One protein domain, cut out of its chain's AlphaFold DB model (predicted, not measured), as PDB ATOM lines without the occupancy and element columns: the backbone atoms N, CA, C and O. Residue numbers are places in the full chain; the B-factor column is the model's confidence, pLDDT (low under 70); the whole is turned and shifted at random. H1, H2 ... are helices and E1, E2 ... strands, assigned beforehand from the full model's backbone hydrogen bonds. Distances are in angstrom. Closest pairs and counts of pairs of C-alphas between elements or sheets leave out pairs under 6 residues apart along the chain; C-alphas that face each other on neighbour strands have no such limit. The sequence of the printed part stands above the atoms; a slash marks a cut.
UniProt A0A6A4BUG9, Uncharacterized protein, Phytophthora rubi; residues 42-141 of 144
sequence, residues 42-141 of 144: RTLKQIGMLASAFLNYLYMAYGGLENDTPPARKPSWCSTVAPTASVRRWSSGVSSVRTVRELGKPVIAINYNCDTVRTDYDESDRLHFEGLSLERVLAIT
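What this domain is: This is residues 42 to 141 of the 144 residues of an uncharacterized protein of Phytophthora rubi (UniProt A0A6A4BUG9). Picture a strongly twisted sheet of five strands with two helices, H1 and H2, side by side over its parallel part, E5, E4 and E3. At the other end the hairpin E1 and E2 turns away from these strands, and the short helix H3 packs on the sheet apart from both other helices. The printed part has 100 residues, with three named helices and five named strands in the order E1 E2 E3 H1 E4 H2 E5 H3; the sheet is mixed, its order E1 E2 E5 E4 E3, and the class is mixed, helices and strands. The whole is compact, with a radius of gyration of the C-alphas of 13.2 A and spans of 39 by 29 by 27 A.

Where its parts are: Find C-alpha 42 at (23.726, -43.145, 24.024), where E1 begins; it covers residues 42 to 46, 13.1 A. E2 is residues 57 to 62, 17.2 A, and E3 residues 77 to 80. Go on to C-alpha 86 at (51.220, -27.655, 20.461); from there H1, residues 86 to 102, runs 25.0 A. Next come E4, residues 107 to 111, H2, residues 117 to 123, and E5, residues 126 to 129. H3, residues 134 to 140, ends at C-alpha 140, (31.151, -39.266, 30.067).

How they stand to each other: Begin with the hairpin E1 and E2, antiparallel at 148 degrees, where N 43 and O 61 are 2.8 A apart. The pairing of E2 is staggered: residues 57 to 58 pair with E5 and residues 58 to 62 with E1. E2 and E5 are parallel at 51 degrees; look at N 58 and O 127, 2.8 A. E5 and E4 are parallel, N 109 and O 126 at 2.8 A, as are E4 and E3, N 79 and O 108 at 3.0 A. E3, H1, E4 and E4, H2, E5 are strand-helix-strand units, parallel neighbour strands with a helix between, each with a right-handed crossover. H1 and H2 with the sheet make two layers, helices on one face. H1 lies over E4 and E3, at a height over the sheet of 10.0 A; H2 lies over E5, at 8.7 A. H1, with residues 94 to 98 alone, touches H2 at a shallow tilt of 25 degrees, the same way; their closest C-alphas, of Arg 98 and Glu 123, are 6.8 A apart. H3 is on the sheet too. Every O i to N i+4 pair is within hydrogen-bond range in H1 and H3, and 2 of 3 in H2.

The domain as a whole: The two C-alphas farthest apart, of Leu 65 and Arg 88, are 39.9 A apart. The printed part has no cut. The link E2 to E3, residues 63 to 76, is long. Look for pLDDT under 70 at residues 49 to 55, 72 to 90 and 116 to 121; the mean of the printed part is 73.1.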
ATOM      1  N   ARG A  42      22.285 -43.233  24.247       76.81
ATOM      2  CA  ARG A  42      23.726 -43.145  24.024       76.81
ATOM      3  C   ARG A  42      24.337 -44.448  24.515       76.81
ATOM      4  O   ARG A  42      24.207 -44.783  25.688       76.81
ATOM      5  N   THR A  43      24.985 -45.163  23.609       83.00
ATOM      6  CA  THR A  43      25.669 -46.417  23.915       83.00
ATOM      7  C   THR A  43      27.170 -46.237  23.864       83.00
ATOM      8  O   THR A  43      27.710 -45.658  22.921       83.00
ATOM      9  N   LEU A  44      27.837 -46.735  24.895       85.12
ATOM     10  CA  LEU A  44      29.279 -46.772  25.011       85.12
ATOM     11  C   LEU A  44      29.796 -48.010  24.285       85.12
ATOM     12  O   LEU A  44      29.455 -49.134  24.653       85.12
ATOM     13  N   LYS A  45      30.606 -47.788  23.257       86.31
ATOM     14  CA  LYS A  45      31.171 -48.825  22.403       86.31
ATOM     15  C   LYS A  45      32.679 -48.865  22.517       86.31
ATOM     16  O   LYS A  45      33.326 -47.837  22.718       86.31
ATOM     17  N   GLN A  46      33.224 -50.064  22.408       85.69
ATOM     18  CA  GLN A  46      34.652 -50.294  22.517       85.69
ATOM     19  C   GLN A  46      35.291 -50.390  21.130       85.69
ATOM     20  O   GLN A  46      34.743 -51.002  20.215       85.69
ATOM     21  N   ILE A  47      36.464 -49.783  20.964       79.12
ATOM     22  CA  ILE A  47      37.241 -49.877  19.727       79.12
ATOM     23  C   ILE A  47      38.244 -51.014  19.899       79.12
ATOM     24  O   ILE A  47      39.206 -50.897  20.656       79.12
ATOM     25  N   GLY A  48      38.030 -52.117  19.185       70.31
ATOM     26  CA  GLY A  48      38.911 -53.277  19.230       70.31
ATOM     27  C   GLY A  48      38.773 -54.158  17.996       70.31
ATOM     28  O   GLY A  48      37.720 -54.221  17.369       70.31
ATOM     29  N   MET A  49      39.864 -54.835  17.641       63.28
ATOM     30  CA  MET A  49      39.911 -55.765  16.505       63.28
ATOM     31  C   MET A  49      39.310 -57.139  16.855       63.28
ATOM     32  O   MET A  49      38.901 -57.887  15.974       63.28
ATOM     33  N   LEU A  50      39.237 -57.456  18.153       55.12
ATOM     34  CA  LEU A  50      38.646 -58.666  18.716       55.12
ATOM     35  C   LEU A  50      37.711 -58.259  19.856       55.12
ATOM     36  O   LEU A  50      38.118 -57.514  20.744       55.12
ATOM     37  N   ALA A  51      36.494 -58.803  19.866       52.09
ATOM     38  CA  ALA A  51      35.453 -58.513  20.857       52.09
ATOM     39  C   ALA A  51      35.820 -58.878  22.318       52.09
ATOM     40  O   ALA A  51      35.040 -58.624  23.225       52.09
ATOM     41  N   SER A  52      36.990 -59.487  22.550       44.62
ATOM     42  CA  SER A  52      37.428 -60.021  23.848       44.62
ATOM     43  C   SER A  52      38.636 -59.301  24.453       44.62
ATOM     44  O   SER A  52      39.015 -59.605  25.586       44.62
ATOM     45  N   ALA A  53      39.290 -58.389  23.732       52.09
ATOM     46  CA  ALA A  53      40.380 -57.631  24.331       52.09
ATOM     47  C   ALA A  53      39.755 -56.513  25.167       52.09
ATOM     48  O   ALA A  53      39.101 -55.648  24.601       52.09
ATOM     49  N   PHE A  54      39.927 -56.528  26.491       54.94
ATOM     50  CA  PHE A  54      39.505 -55.461  27.409       54.94
ATOM     51  C   PHE A  54      40.365 -54.200  27.215       54.94
ATOM     52  O   PHE A  54      41.139 -53.802  28.080       54.94
ATOM     53  N   LEU A  55      40.272 -53.600  26.033       68.00
ATOM     54  CA  LEU A  55      40.876 -52.325  25.691       68.00
ATOM     55  C   LEU A  55      40.057 -51.204  26.338       68.00
ATOM     56  O   LEU A  55      38.846 -51.099  26.157       68.00
ATOM     57  N   ASN A  56      40.736 -50.310  27.031       80.12
ATOM     58  CA  ASN A  56      40.193 -49.093  27.625       80.12
ATOM     59  C   ASN A  56      39.862 -48.000  26.583       80.12
ATOM     60  O   ASN A  56      39.709 -46.839  26.953       80.12
ATOM     61  N   TYR A  57      39.734 -48.353  25.298       85.25
ATOM     62  CA  TYR A  57      39.489 -47.426  24.195       85.25
ATOM     63  C   TYR A  57      38.018 -47.421  23.772       85.25
ATOM     64  O   TYR A  57      37.481 -48.434  23.320       85.25
ATOM     65  N   LEU A  58      37.361 -46.276  23.936       87.25
ATOM     66  CA  LEU A  58      35.907 -46.156  23.938       87.25
ATOM     67  C   LEU A  58      35.429 -45.009  23.043       87.25
ATOM     68  O   LEU A  58      36.110 -44.000  22.888       87.25
ATOM     69  N   TYR A  59      34.216 -45.121  22.514       87.25
ATOM     70  CA  TYR A  59      33.484 -44.043  21.846       87.25
ATOM     71  C   TYR A  59      31.984 -44.183  22.121       87.25
ATOM     72  O   TYR A  59      31.504 -45.242  22.517       87.25
ATOM     73  N   MET A  60      31.223 -43.114  21.934       86.00
ATOM     74  CA  MET A  60      29.775 -43.094  22.097       86.00
ATOM     75  C   MET A  60      29.080 -43.095  20.740       86.00
ATOM     76  O   MET A  60      29.282 -42.222  19.888       86.00
ATOM     77  N   ALA A  61      28.172 -44.050  20.585       85.75
ATOM     78  CA  ALA A  61      27.297 -44.182  19.436       85.75
ATOM     79  C   ALA A  61      25.834 -44.015  19.858       85.75
ATOM     80  O   ALA A  61      25.417 -44.488  20.915       85.75
ATOM     81  N   TYR A  62      25.040 -43.378  19.001       84.44
ATOM     82  CA  TYR A  62      23.584 -43.385  19.141       84.44
ATOM     83  C   TYR A  62      23.007 -44.591  18.399       84.44
ATOM     84  O   TYR A  62      23.487 -44.942  17.319       84.44
ATOM     85  N   GLY A  63      21.958 -45.194  18.961       78.81
ATOM     86  CA  GLY A  63      21.238 -46.306  18.331       78.81
ATOM     87  C   GLY A  63      21.825 -47.694  18.599       78.81
ATOM     88  O   GLY A  63      21.479 -48.638  17.894       78.81
ATOM     89  N   GLY A  64      22.702 -47.834  19.595       78.19
ATOM     90  CA  GLY A  64      23.043 -49.147  20.137       78.19
ATOM     91  C   GLY A  64      21.967 -49.656  21.100       78.19
ATOM     92  O   GLY A  64      21.148 -48.886  21.598       78.19
ATOM     93  N   LEU A  65      21.993 -50.963  21.370       78.56
ATOM     94  CA  LEU A  65      21.090 -51.605  22.331       78.56
ATOM     95  C   LEU A  65      21.646 -51.577  23.762       78.56
ATOM     96  O   LEU A  65      20.895 -51.386  24.711       78.56
ATOM     97  N   GLU A  66      22.961 -51.736  23.907       82.00
ATOM     98  CA  GLU A  66      23.637 -51.865  25.199       82.00
ATOM     99  C   GLU A  66      25.050 -51.267  25.177       82.00
ATOM    100  O   GLU A  66      25.618 -51.008  24.108       82.00
ATOM    101  N   ASN A  67      25.607 -51.041  26.366       83.25
ATOM    102  CA  ASN A  67      26.982 -50.584  26.553       83.25
ATOM    103  C   ASN A  67      27.934 -51.783  26.579       83.25
ATOM    104  O   ASN A  67      27.688 -52.734  27.313       83.25
ATOM    105  N   ASP A  68      29.050 -51.694  25.857       84.06
ATOM    106  CA  ASP A  68      30.064 -52.761  25.822       84.06
ATOM    107  C   ASP A  68      30.871 -52.823  27.130       84.06
ATOM    108  O   ASP A  68      31.460 -53.846  27.468       84.06
ATOM    109  N   THR A  69      30.912 -51.720  27.886       78.75
ATOM    110  CA  THR A  69      31.622 -51.636  29.166       78.75
ATOM    111  C   THR A  69      30.740 -51.028  30.257       78.75
ATOM    112  O   THR A  69      29.899 -50.165  29.975       78.75
ATOM    113  N   PRO A  70      30.919 -51.444  31.527       77.81
ATOM    114  CA  PRO A  70      30.178 -50.868  32.639       77.81
ATOM    115  C   PRO A  70      30.535 -49.385  32.822       77.81
ATOM    116  O   PRO A  70      31.654 -48.970  32.478       77.81
ATOM    117  N   PRO A  71      29.631 -48.573  33.402       73.00
ATOM    118  CA  PRO A  71      29.895 -47.164  33.673       73.00
ATOM    119  C   PRO A  71      31.177 -46.987  34.494       73.00
ATOM    120  O   PRO A  71      31.556 -47.846  35.294       73.00
ATOM    121  N   ALA A  72      31.882 -45.881  34.257       67.50
ATOM    122  CA  ALA A  72      33.127 -45.617  34.960       67.50
ATOM    123  C   ALA A  72      32.859 -45.424  36.456       67.50
ATOM    124  O   ALA A  72      31.912 -44.741  36.853       67.50
ATOM    125  N   ARG A  73      33.714 -46.014  37.299       65.75
ATOM    126  CA  ARG A  73      33.734 -45.718  38.736       65.75
ATOM    127  C   ARG A  73      34.000 -44.218  38.891       65.75
ATOM    128  O   ARG A  73      34.845 -43.722  38.152       65.75
ATOM    129  N   LYS A  74      33.278 -43.520  39.792       62.88
ATOM    130  CA  LYS A  74      33.334 -42.047  39.958       62.88
ATOM    131  C   LYS A  74      34.786 -41.553  39.809       62.88
ATOM    132  O   LYS A  74      35.583 -41.787  40.720       62.88
ATOM    133  N   PRO A  75      35.152 -40.956  38.662       56.34
ATOM    134  CA  PRO A  75      36.531 -40.593  38.410       56.34
ATOM    135  C   PRO A  75      36.859 -39.379  39.265       56.34
ATOM    136  O   PRO A  75      36.116 -38.402  39.299       56.34
ATOM    137  N   SER A  76      37.985 -39.431  39.962       51.12
ATOM    138  CA  SER A  76      38.499 -38.283  40.710       51.12
ATOM    139  C   SER A  76      39.049 -37.183  39.796       51.12
ATOM    140  O   SER A  76      39.310 -36.082  40.273       51.12
ATOM    141  N   TRP A  77      39.252 -37.479  38.508       52.97
ATOM    142  CA  TRP A  77      39.777 -36.543  37.522       52.97
ATOM    143  C   TRP A  77      39.356 -36.931  36.099       52.97
ATOM    144  O   TRP A  77      39.474 -38.091  35.700       52.97
ATOM    145  N   CYS A  78      38.897 -35.947  35.327       56.78
ATOM    146  CA  CYS A  78      38.670 -36.059  33.890       56.78
ATOM    147  C   CYS A  78      39.668 -35.122  33.205       56.78
ATOM    148  O   CYS A  78      39.584 -33.906  33.384       56.78
ATOM    149  N   SER A  79      40.635 -35.674  32.470       57.75
ATOM    150  CA  SER A  79      41.570 -34.859  31.693       57.75
ATOM    151  C   SER A  79      41.067 -34.766  30.260       57.75
ATOM    152  O   SER A  79      41.028 -35.753  29.524       57.75
ATOM    153  N   THR A  80      40.656 -33.568  29.859       55.62
ATOM    154  CA  THR A  80      40.375 -33.256  28.462       55.62
ATOM    155  C   THR A  80      41.687 -32.883  27.787       55.62
ATOM    156  O   THR A  80      42.248 -31.810  28.014       55.62
ATOM    157  N   VAL A  81      42.198 -33.765  26.933       55.59
ATOM    158  CA  VAL A  81      43.310 -33.408  26.052       55.59
ATOM    159  C   VAL A  81      42.676 -32.842  24.788       55.59
ATOM    160  O   VAL A  81      42.355 -33.554  23.843       55.59
ATOM    161  N   ALA A  82      42.397 -31.538  24.818       50.31
ATOM    162  CA  ALA A  82      41.859 -30.835  23.664       50.31
ATOM    163  C   ALA A  82      42.879 -30.807  22.520       50.31
ATOM    164  O   ALA A  82      44.052 -30.488  22.747       50.31
ATOM    165  N   PRO A  83      42.452 -31.074  21.279       46.66
ATOM    166  CA  PRO A  83      43.323 -30.992  20.127       46.66
ATOM    167  C   PRO A  83      43.550 -29.526  19.784       46.66
ATOM    168  O   PRO A  83      42.745 -28.669  20.135       46.66
ATOM    169  N   THR A  84      44.622 -29.241  19.049       46.38
ATOM    170  CA  THR A  84      44.968 -27.932  18.452       46.38
ATOM    171  C   THR A  84      45.864 -26.950  19.218       46.38
ATOM    172  O   THR A  84      45.974 -25.808  18.789       46.38
ATOM    173  N   ALA A  85      46.638 -27.332  20.242       49.09
ATOM    174  CA  ALA A  85      47.618 -26.369  20.771       49.09
ATOM    175  C   ALA A  85      48.941 -26.970  21.240       49.09
ATOM    176  O   ALA A  85      49.236 -26.986  22.428       49.09
ATOM    177  N   SER A  86      49.796 -27.331  20.280       60.72
ATOM    178  CA  SER A  86      51.220 -27.655  20.461       60.72
ATOM    179  C   SER A  86      51.534 -28.946  21.235       60.72
ATOM    180  O   SER A  86      50.843 -29.326  22.179       60.72
ATOM    181  N   VAL A  87      52.667 -29.568  20.889       63.31
ATOM    182  CA  VAL A  87      53.269 -30.699  21.624       63.31
ATOM    183  C   VAL A  87      53.376 -30.409  23.128       63.31
ATOM    184  O   VAL A  87      53.216 -31.311  23.943       63.31
ATOM    185  N   ARG A  88      53.570 -29.139  23.515       61.78
ATOM    186  CA  ARG A  88      53.655 -28.724  24.922       61.78
ATOM    187  C   ARG A  88      52.364 -28.959  25.704       61.78
ATOM    188  O   ARG A  88      52.442 -29.429  26.832       61.78
ATOM    189  N   ARG A  89      51.191 -28.662  25.133       63.34
ATOM    190  CA  ARG A  89      49.913 -28.850  25.846       63.34
ATOM    191  C   ARG A  89      49.539 -30.326  25.954       63.34
ATOM    192  O   ARG A  89      49.011 -30.744  26.979       63.34
ATOM    193  N   TRP A  90      49.881 -31.115  24.935       65.69
ATOM    194  CA  TRP A  90      49.776 -32.571  25.005       65.69
ATOM    195  C   TRP A  90      50.702 -33.140  26.094       65.69
ATOM    196  O   TRP A  90      50.233 -33.832  26.991       65.69
ATOM    197  N   SER A  91      51.978 -32.738  26.108       70.12
ATOM    198  CA  SER A  91      52.942 -33.152  27.135       70.12
ATOM    199  C   SER A  91      52.488 -32.791  28.557       70.12
ATOM    200  O   SER A  91      52.570 -33.636  29.444       70.12
ATOM    201  N   SER A  92      51.930 -31.595  28.783       74.88
ATOM    202  CA  SER A  92      51.381 -31.231  30.099       74.88
ATOM    203  C   SER A  92      50.165 -32.072  30.505       74.88
ATOM    204  O   SER A  92      49.983 -32.352  31.689       74.88
ATOM    205  N   GLY A  93      49.340 -32.483  29.535       74.31
ATOM    206  CA  GLY A  93      48.208 -33.379  29.769       74.31
ATOM    207  C   GLY A  93      48.678 -34.762  30.212       74.31
ATOM    208  O   GLY A  93      48.248 -35.240  31.256       74.31
ATOM    209  N   VAL A  94      49.641 -35.345  29.490       75.81
ATOM    210  CA  VAL A  94      50.251 -36.641  29.838       75.81
ATOM    211  C   VAL A  94      50.893 -36.603  31.225       75.81
ATOM    212  O   VAL A  94      50.626 -37.482  32.042       75.81
ATOM    213  N   SER A  95      51.677 -35.567  31.538       78.94
ATOM    214  CA  SER A  95      52.277 -35.419  32.871       78.94
ATOM    215  C   SER A  95      51.214 -35.363  33.971       78.94
ATOM    216  O   SER A  95      51.362 -36.009  35.002       78.94
ATOM    217  N   SER A  96      50.110 -34.651  33.731       78.25
ATOM    218  CA  SER A  96      49.004 -34.546  34.689       78.25
ATOM    219  C   SER A  96      48.298 -35.891  34.901       78.25
ATOM    220  O   SER A  96      48.004 -36.259  36.035       78.25
ATOM    221  N   VAL A  97      48.054 -36.644  33.820       78.25
ATOM    222  CA  VAL A  97      47.490 -38.006  33.875       78.25
ATOM    223  C   VAL A  97      48.389 -38.924  34.706       78.25
ATOM    224  O   VAL A  97      47.892 -39.596  35.608       78.25
ATOM    225  N   ARG A  98      49.706 -38.888  34.472       80.81
ATOM    226  CA  ARG A  98      50.689 -39.672  35.235       80.81
ATOM    227  C   ARG A  98      50.671 -39.337  36.720       80.81
ATOM    228  O   ARG A  98      50.547 -40.248  37.529       80.81
ATOM    229  N   THR A  99      50.695 -38.055  37.084       82.69
ATOM    230  CA  THR A  99      50.650 -37.641  38.496       82.69
ATOM    231  C   THR A  99      49.368 -38.105  39.187       82.69
ATOM    232  O   THR A  99      49.408 -38.582  40.317       82.69
ATOM    233  N   VAL A 100      48.209 -38.009  38.529       80.19
ATOM    234  CA  VAL A 100      46.952 -38.501  39.118       80.19
ATOM    235  C   VAL A 100      46.983 -40.022  39.281       80.19
ATOM    236  O   VAL A 100      46.548 -40.535  40.312       80.19
ATOM    237  N   ARG A 101      47.555 -40.745  38.317       78.62
ATOM    238  CA  ARG A 101      47.716 -42.199  38.395       78.62
ATOM    239  C   ARG A 101      48.678 -42.622  39.513       78.62
ATOM    240  O   ARG A 101      48.374 -43.568  40.235       78.62
ATOM    241  N   GLU A 102      49.776 -41.894  39.718       84.12
ATOM    242  CA  GLU A 102      50.704 -42.076  40.849       84.12
ATOM    243  C   GLU A 102      50.011 -41.882  42.208       84.12
ATOM    244  O   GLU A 102      50.337 -42.563  43.176       84.12
ATOM    245  N   LEU A 103      48.991 -41.020  42.277       85.56
ATOM    246  CA  LEU A 103      48.141 -40.850  43.462       85.56
ATOM    247  C   LEU A 103      47.107 -41.982  43.648       85.56
ATOM    248  O   LEU A 103      46.229 -41.869  44.507       85.56
ATOM    249  N   GLY A 104      47.164 -43.051  42.844       82.56
ATOM    250  CA  GLY A 104      46.258 -44.204  42.920       82.56
ATOM    251  C   GLY A 104      44.822 -43.891  42.491       82.56
ATOM    252  O   GLY A 104      43.882 -44.579  42.892       82.56
ATOM    253  N   LYS A 105      44.635 -42.819  41.718       80.81
ATOM    254  CA  LYS A 105      43.329 -42.302  41.310       80.81
ATOM    255  C   LYS A 105      43.005 -42.712  39.869       80.81
ATOM    256  O   LYS A 105      43.861 -42.528  39.007       80.81
ATOM    257  N   PRO A 106      41.781 -43.201  39.581       76.88
ATOM    258  CA  PRO A 106      41.406 -43.579  38.227       76.88
ATOM    259  C   PRO A 106      41.294 -42.346  37.327       76.88
ATOM    260  O   PRO A 106      40.679 -41.341  37.714       76.88
ATOM    261  N   VAL A 107      41.848 -42.442  36.121       79.19
ATOM    262  CA  VAL A 107      41.892 -41.356  35.139       79.19
ATOM    263  C   VAL A 107      41.072 -41.699  33.904       79.19
ATOM    264  O   VAL A 107      41.300 -42.712  33.240       79.19
ATOM    265  N   ILE A 108      40.156 -40.794  33.557       81.81
ATOM    266  CA  ILE A 108      39.453 -40.808  32.275       81.81
ATOM    267  C   ILE A 108      40.041 -39.713  31.386       81.81
ATOM    268  O   ILE A 108      40.031 -38.535  31.754       81.81
ATOM    269  N   ALA A 109      40.545 -40.110  30.223       80.88
ATOM    270  CA  ALA A 109      41.030 -39.222  29.180       80.88
ATOM    271  C   ALA A 109      39.963 -39.051  28.093       80.88
ATOM    272  O   ALA A 109      39.344 -40.023  27.658       80.88
ATOM    273  N   ILE A 110      39.753 -37.817  27.635       82.12
ATOM    274  CA  ILE A 110      38.893 -37.507  26.485       82.12
ATOM    275  C   ILE A 110      39.747 -36.793  25.440       82.12
ATOM    276  O   ILE A 110      40.279 -35.714  25.718       82.12
ATOM    277  N   ASN A 111      39.876 -37.384  24.252       79.00
ATOM    278  CA  ASN A 111      40.648 -36.824  23.141       79.00
ATOM    279  C   ASN A 111      40.053 -37.263  21.796       79.00
ATOM    280  O   ASN A 111      39.512 -38.351  21.696       79.00
ATOM    281  N   TYR A 112      40.186 -36.458  20.745       80.31
ATOM    282  CA  TYR A 112      39.782 -36.818  19.380       80.31
ATOM    283  C   TYR A 112      40.882 -36.625  18.321       80.31
ATOM    284  O   TYR A 112      40.607 -36.712  17.125       80.31
ATOM    285  N   ASN A 113      42.133 -36.370  18.726       78.00
ATOM    286  CA  ASN A 113      43.270 -36.276  17.805       78.00
ATOM    287  C   ASN A 113      43.923 -37.639  17.548       78.00
ATOM    288  O   ASN A 113      44.617 -38.159  18.420       78.00
ATOM    289  N   CYS A 114      43.787 -38.176  16.334       74.50
ATOM    290  CA  CYS A 114      44.396 -39.455  15.955       74.50
ATOM    291  C   CYS A 114      45.920 -39.510  16.159       74.50
ATOM    292  O   CYS A 114      46.441 -40.587  16.443       74.50
ATOM    293  N   ASP A 115      46.621 -38.377  16.091       71.44
ATOM    294  CA  ASP A 115      48.086 -38.338  16.171       71.44
ATOM    295  C   ASP A 115      48.625 -38.567  17.593       71.44
ATOM    296  O   ASP A 115      49.789 -38.923  17.765       71.44
ATOM    297  N   THR A 116      47.791 -38.381  18.623       68.38
ATOM    298  CA  THR A 116      48.195 -38.498  20.038       68.38
ATOM    299  C   THR A 116      47.395 -39.543  20.819       68.38
ATOM    300  O   THR A 116      47.694 -39.813  21.979       68.38
ATOM    301  N   VAL A 117      46.400 -40.171  20.185       60.28
ATOM    302  CA  VAL A 117      45.544 -41.211  20.790       60.28
ATOM    303  C   VAL A 117      46.341 -42.385  21.342       60.28
ATOM    304  O   VAL A 117      45.997 -42.916  22.393       60.28
ATOM    305  N   ARG A 118      47.401 -42.802  20.640       59.97
ATOM    306  CA  ARG A 118      48.158 -44.004  21.008       59.97
ATOM    307  C   ARG A 118      48.816 -43.870  22.378       59.97
ATOM    308  O   ARG A 118      48.820 -44.810  23.152       59.97
ATOM    309  N   THR A 119      49.340 -42.693  22.676       59.91
ATOM    310  CA  THR A 119      49.947 -42.392  23.971       59.91
ATOM    311  C   THR A 119      48.921 -42.203  25.079       59.91
ATOM    312  O   THR A 119      49.189 -42.564  26.213       59.91
ATOM    313  N   ASP A 120      47.728 -41.692  24.775       64.44
ATOM    314  CA  ASP A 120      46.693 -41.516  25.801       64.44
ATOM    315  C   ASP A 120      46.062 -42.861  26.212       64.44
ATOM    316  O   ASP A 120      45.562 -43.003  27.331       64.44
ATOM    317  N   TYR A 121      46.108 -43.858  25.321       67.00
ATOM    318  CA  TYR A 121      45.627 -45.218  25.564       67.00
ATOM    319  C   TYR A 121      46.432 -45.936  26.658       67.00
ATOM    320  O   TYR A 121      45.841 -46.514  27.569       67.00
ATOM    321  N   ASP A 122      47.765 -45.855  26.606       73.06
ATOM    322  CA  ASP A 122      48.650 -46.528  27.571       73.06
ATOM    323  C   ASP A 122      48.639 -45.843  28.957       73.06
ATOM    324  O   ASP A 122      48.811 -46.478  30.004       73.06
ATOM    325  N   GLU A 123      48.412 -44.528  28.980       75.38
ATOM    326  CA  GLU A 123      48.566 -43.697  30.177       75.38
ATOM    327  C   GLU A 123      47.285 -43.604  31.026       75.38
ATOM    328  O   GLU A 123      47.371 -43.389  32.238       75.38
ATOM    329  N   SER A 124      46.102 -43.811  30.436       76.88
ATOM    330  CA  SER A 124      44.799 -43.657  31.111       76.88
ATOM    331  C   SER A 124      44.133 -44.988  31.477       76.88
ATOM    332  O   SER A 124      44.411 -46.023  30.884       76.88
ATOM    333  N   ASP A 125      43.203 -44.981  32.438       79.75
ATOM    334  CA  ASP A 125      42.380 -46.164  32.743       79.75
ATOM    335  C   ASP A 125      41.213 -46.317  31.764       79.75
ATOM    336  O   ASP A 125      40.712 -47.421  31.553       79.75
ATOM    337  N   ARG A 126      40.758 -45.200  31.178       83.69
ATOM    338  CA  ARG A 126      39.739 -45.123  30.122       83.69
ATOM    339  C   ARG A 126      40.037 -43.963  29.182       83.69
ATOM    340  O   ARG A 126      40.119 -42.824  29.633       83.69
ATOM    341  N   LEU A 127      40.092 -44.242  27.886       85.38
ATOM    342  CA  LEU A 127      40.232 -43.259  26.820       85.38
ATOM    343  C   LEU A 127      38.940 -43.183  26.003       85.38
ATOM    344  O   LEU A 127      38.558 -44.147  25.343       85.38
ATOM    345  N   HIS A 128      38.296 -42.019  25.997       84.94
ATOM    346  CA  HIS A 128      37.148 -41.724  25.146       84.94
ATOM    347  C   HIS A 128      37.585 -40.942  23.905       84.94
ATOM    348  O   HIS A 128      38.041 -39.800  24.015       84.94
ATOM    349  N   PHE A 129      37.404 -41.546  22.728       86.44
ATOM    350  CA  PHE A 129      37.629 -40.906  21.440       86.44
ATOM    351  C   PHE A 129      36.435 -40.046  21.031       86.44
ATOM    352  O   PHE A 129      35.566 -40.475  20.273       86.44
ATOM    353  N   GLU A 130      36.352 -38.845  21.594       84.50
ATOM    354  CA  GLU A 130      35.156 -38.011  21.512       84.50
ATOM    355  C   GLU A 130      35.472 -36.540  21.289       84.50
ATOM    356  O   GLU A 130      36.442 -35.995  21.818       84.50
ATOM    357  N   GLY A 131      34.601 -35.881  20.522       81.31
ATOM    358  CA  GLY A 131      34.662 -34.438  20.333       81.31
ATOM    359  C   GLY A 131      34.425 -33.699  21.649       81.31
ATOM    360  O   GLY A 131      33.543 -34.064  22.428       81.31
ATOM    361  N   LEU A 132      35.174 -32.619  21.882       79.31
ATOM    362  CA  LEU A 132      34.998 -31.776  23.066       79.31
ATOM    363  C   LEU A 132      33.791 -30.848  22.914       79.31
ATOM    364  O   LEU A 132      33.920 -29.661  22.620       79.31
ATOM    365  N   SER A 133      32.603 -31.404  23.130       81.19
ATOM    366  CA  SER A 133      31.386 -30.634  23.362       81.19
ATOM    367  C   SER A 133      30.916 -30.813  24.802       81.19
ATOM    368  O   SER A 133      31.165 -31.845  25.429       81.19
ATOM    369  N   LEU A 134      30.204 -29.810  25.325       79.06
ATOM    370  CA  LEU A 134      29.623 -29.872  26.667       79.06
ATOM    371  C   LEU A 134      28.752 -31.125  26.840       79.06
ATOM    372  O   LEU A 134      28.866 -31.819  27.843       79.06
ATOM    373  N   GLU A 135      27.938 -31.448  25.835       79.56
ATOM    374  CA  GLU A 135      27.085 -32.639  25.835       79.56
ATOM    375  C   GLU A 135      27.900 -33.929  26.012       79.56
ATOM    376  O   GLU A 135      27.549 -34.780  26.828       79.56
ATOM    377  N   ARG A 136      29.003 -34.066  25.266       81.25
ATOM    378  CA  ARG A 136      29.838 -35.272  25.277       81.25
ATOM    379  C   ARG A 136      30.592 -35.420  26.589       81.25
ATOM    380  O   ARG A 136      30.611 -36.509  27.154       81.25
ATOM    381  N   VAL A 137      31.147 -34.324  27.103       80.19
ATOM    382  CA  VAL A 137      31.832 -34.321  28.400       80.19
ATOM    383  C   VAL A 137      30.853 -34.689  29.513       80.19
ATOM    384  O   VAL A 137      31.141 -35.607  30.273       80.19
ATOM    385  N   LEU A 138      29.670 -34.065  29.553       79.12
ATOM    386  CA  LEU A 138      28.637 -34.366  30.552       79.12
ATOM    387  C   LEU A 138      28.098 -35.799  30.462       79.12
ATOM    388  O   LEU A 138      27.655 -36.336  31.471       79.12
ATOM    389  N   ALA A 139      28.102 -36.407  29.276       78.00
ATOM    390  CA  ALA A 139      27.701 -37.800  29.109       78.00
ATOM    391  C   ALA A 139      28.750 -38.782  29.661       78.00
ATOM    392  O   ALA A 139      28.388 -39.845  30.160       78.00
ATOM    393  N   ILE A 140      30.038 -38.432  29.585       78.94
ATOM    394  CA  ILE A 140      31.151 -39.266  30.067       78.94
ATOM    395  C   ILE A 140      31.371 -39.082  31.571       78.94
ATOM    396  O   ILE A 140      31.626 -40.051  32.288       78.94
ATOM    397  N   THR A 141      31.293 -37.845  32.065       73.81
ATOM    398  CA  THR A 141      31.487 -37.546  33.484       73.81
ATOM    399  C   THR A 141      30.195 -37.829  34.254       73.81
ATOM    400  O   THR A 141      29.200 -37.142  34.013       73.81
TER     401      THR A 141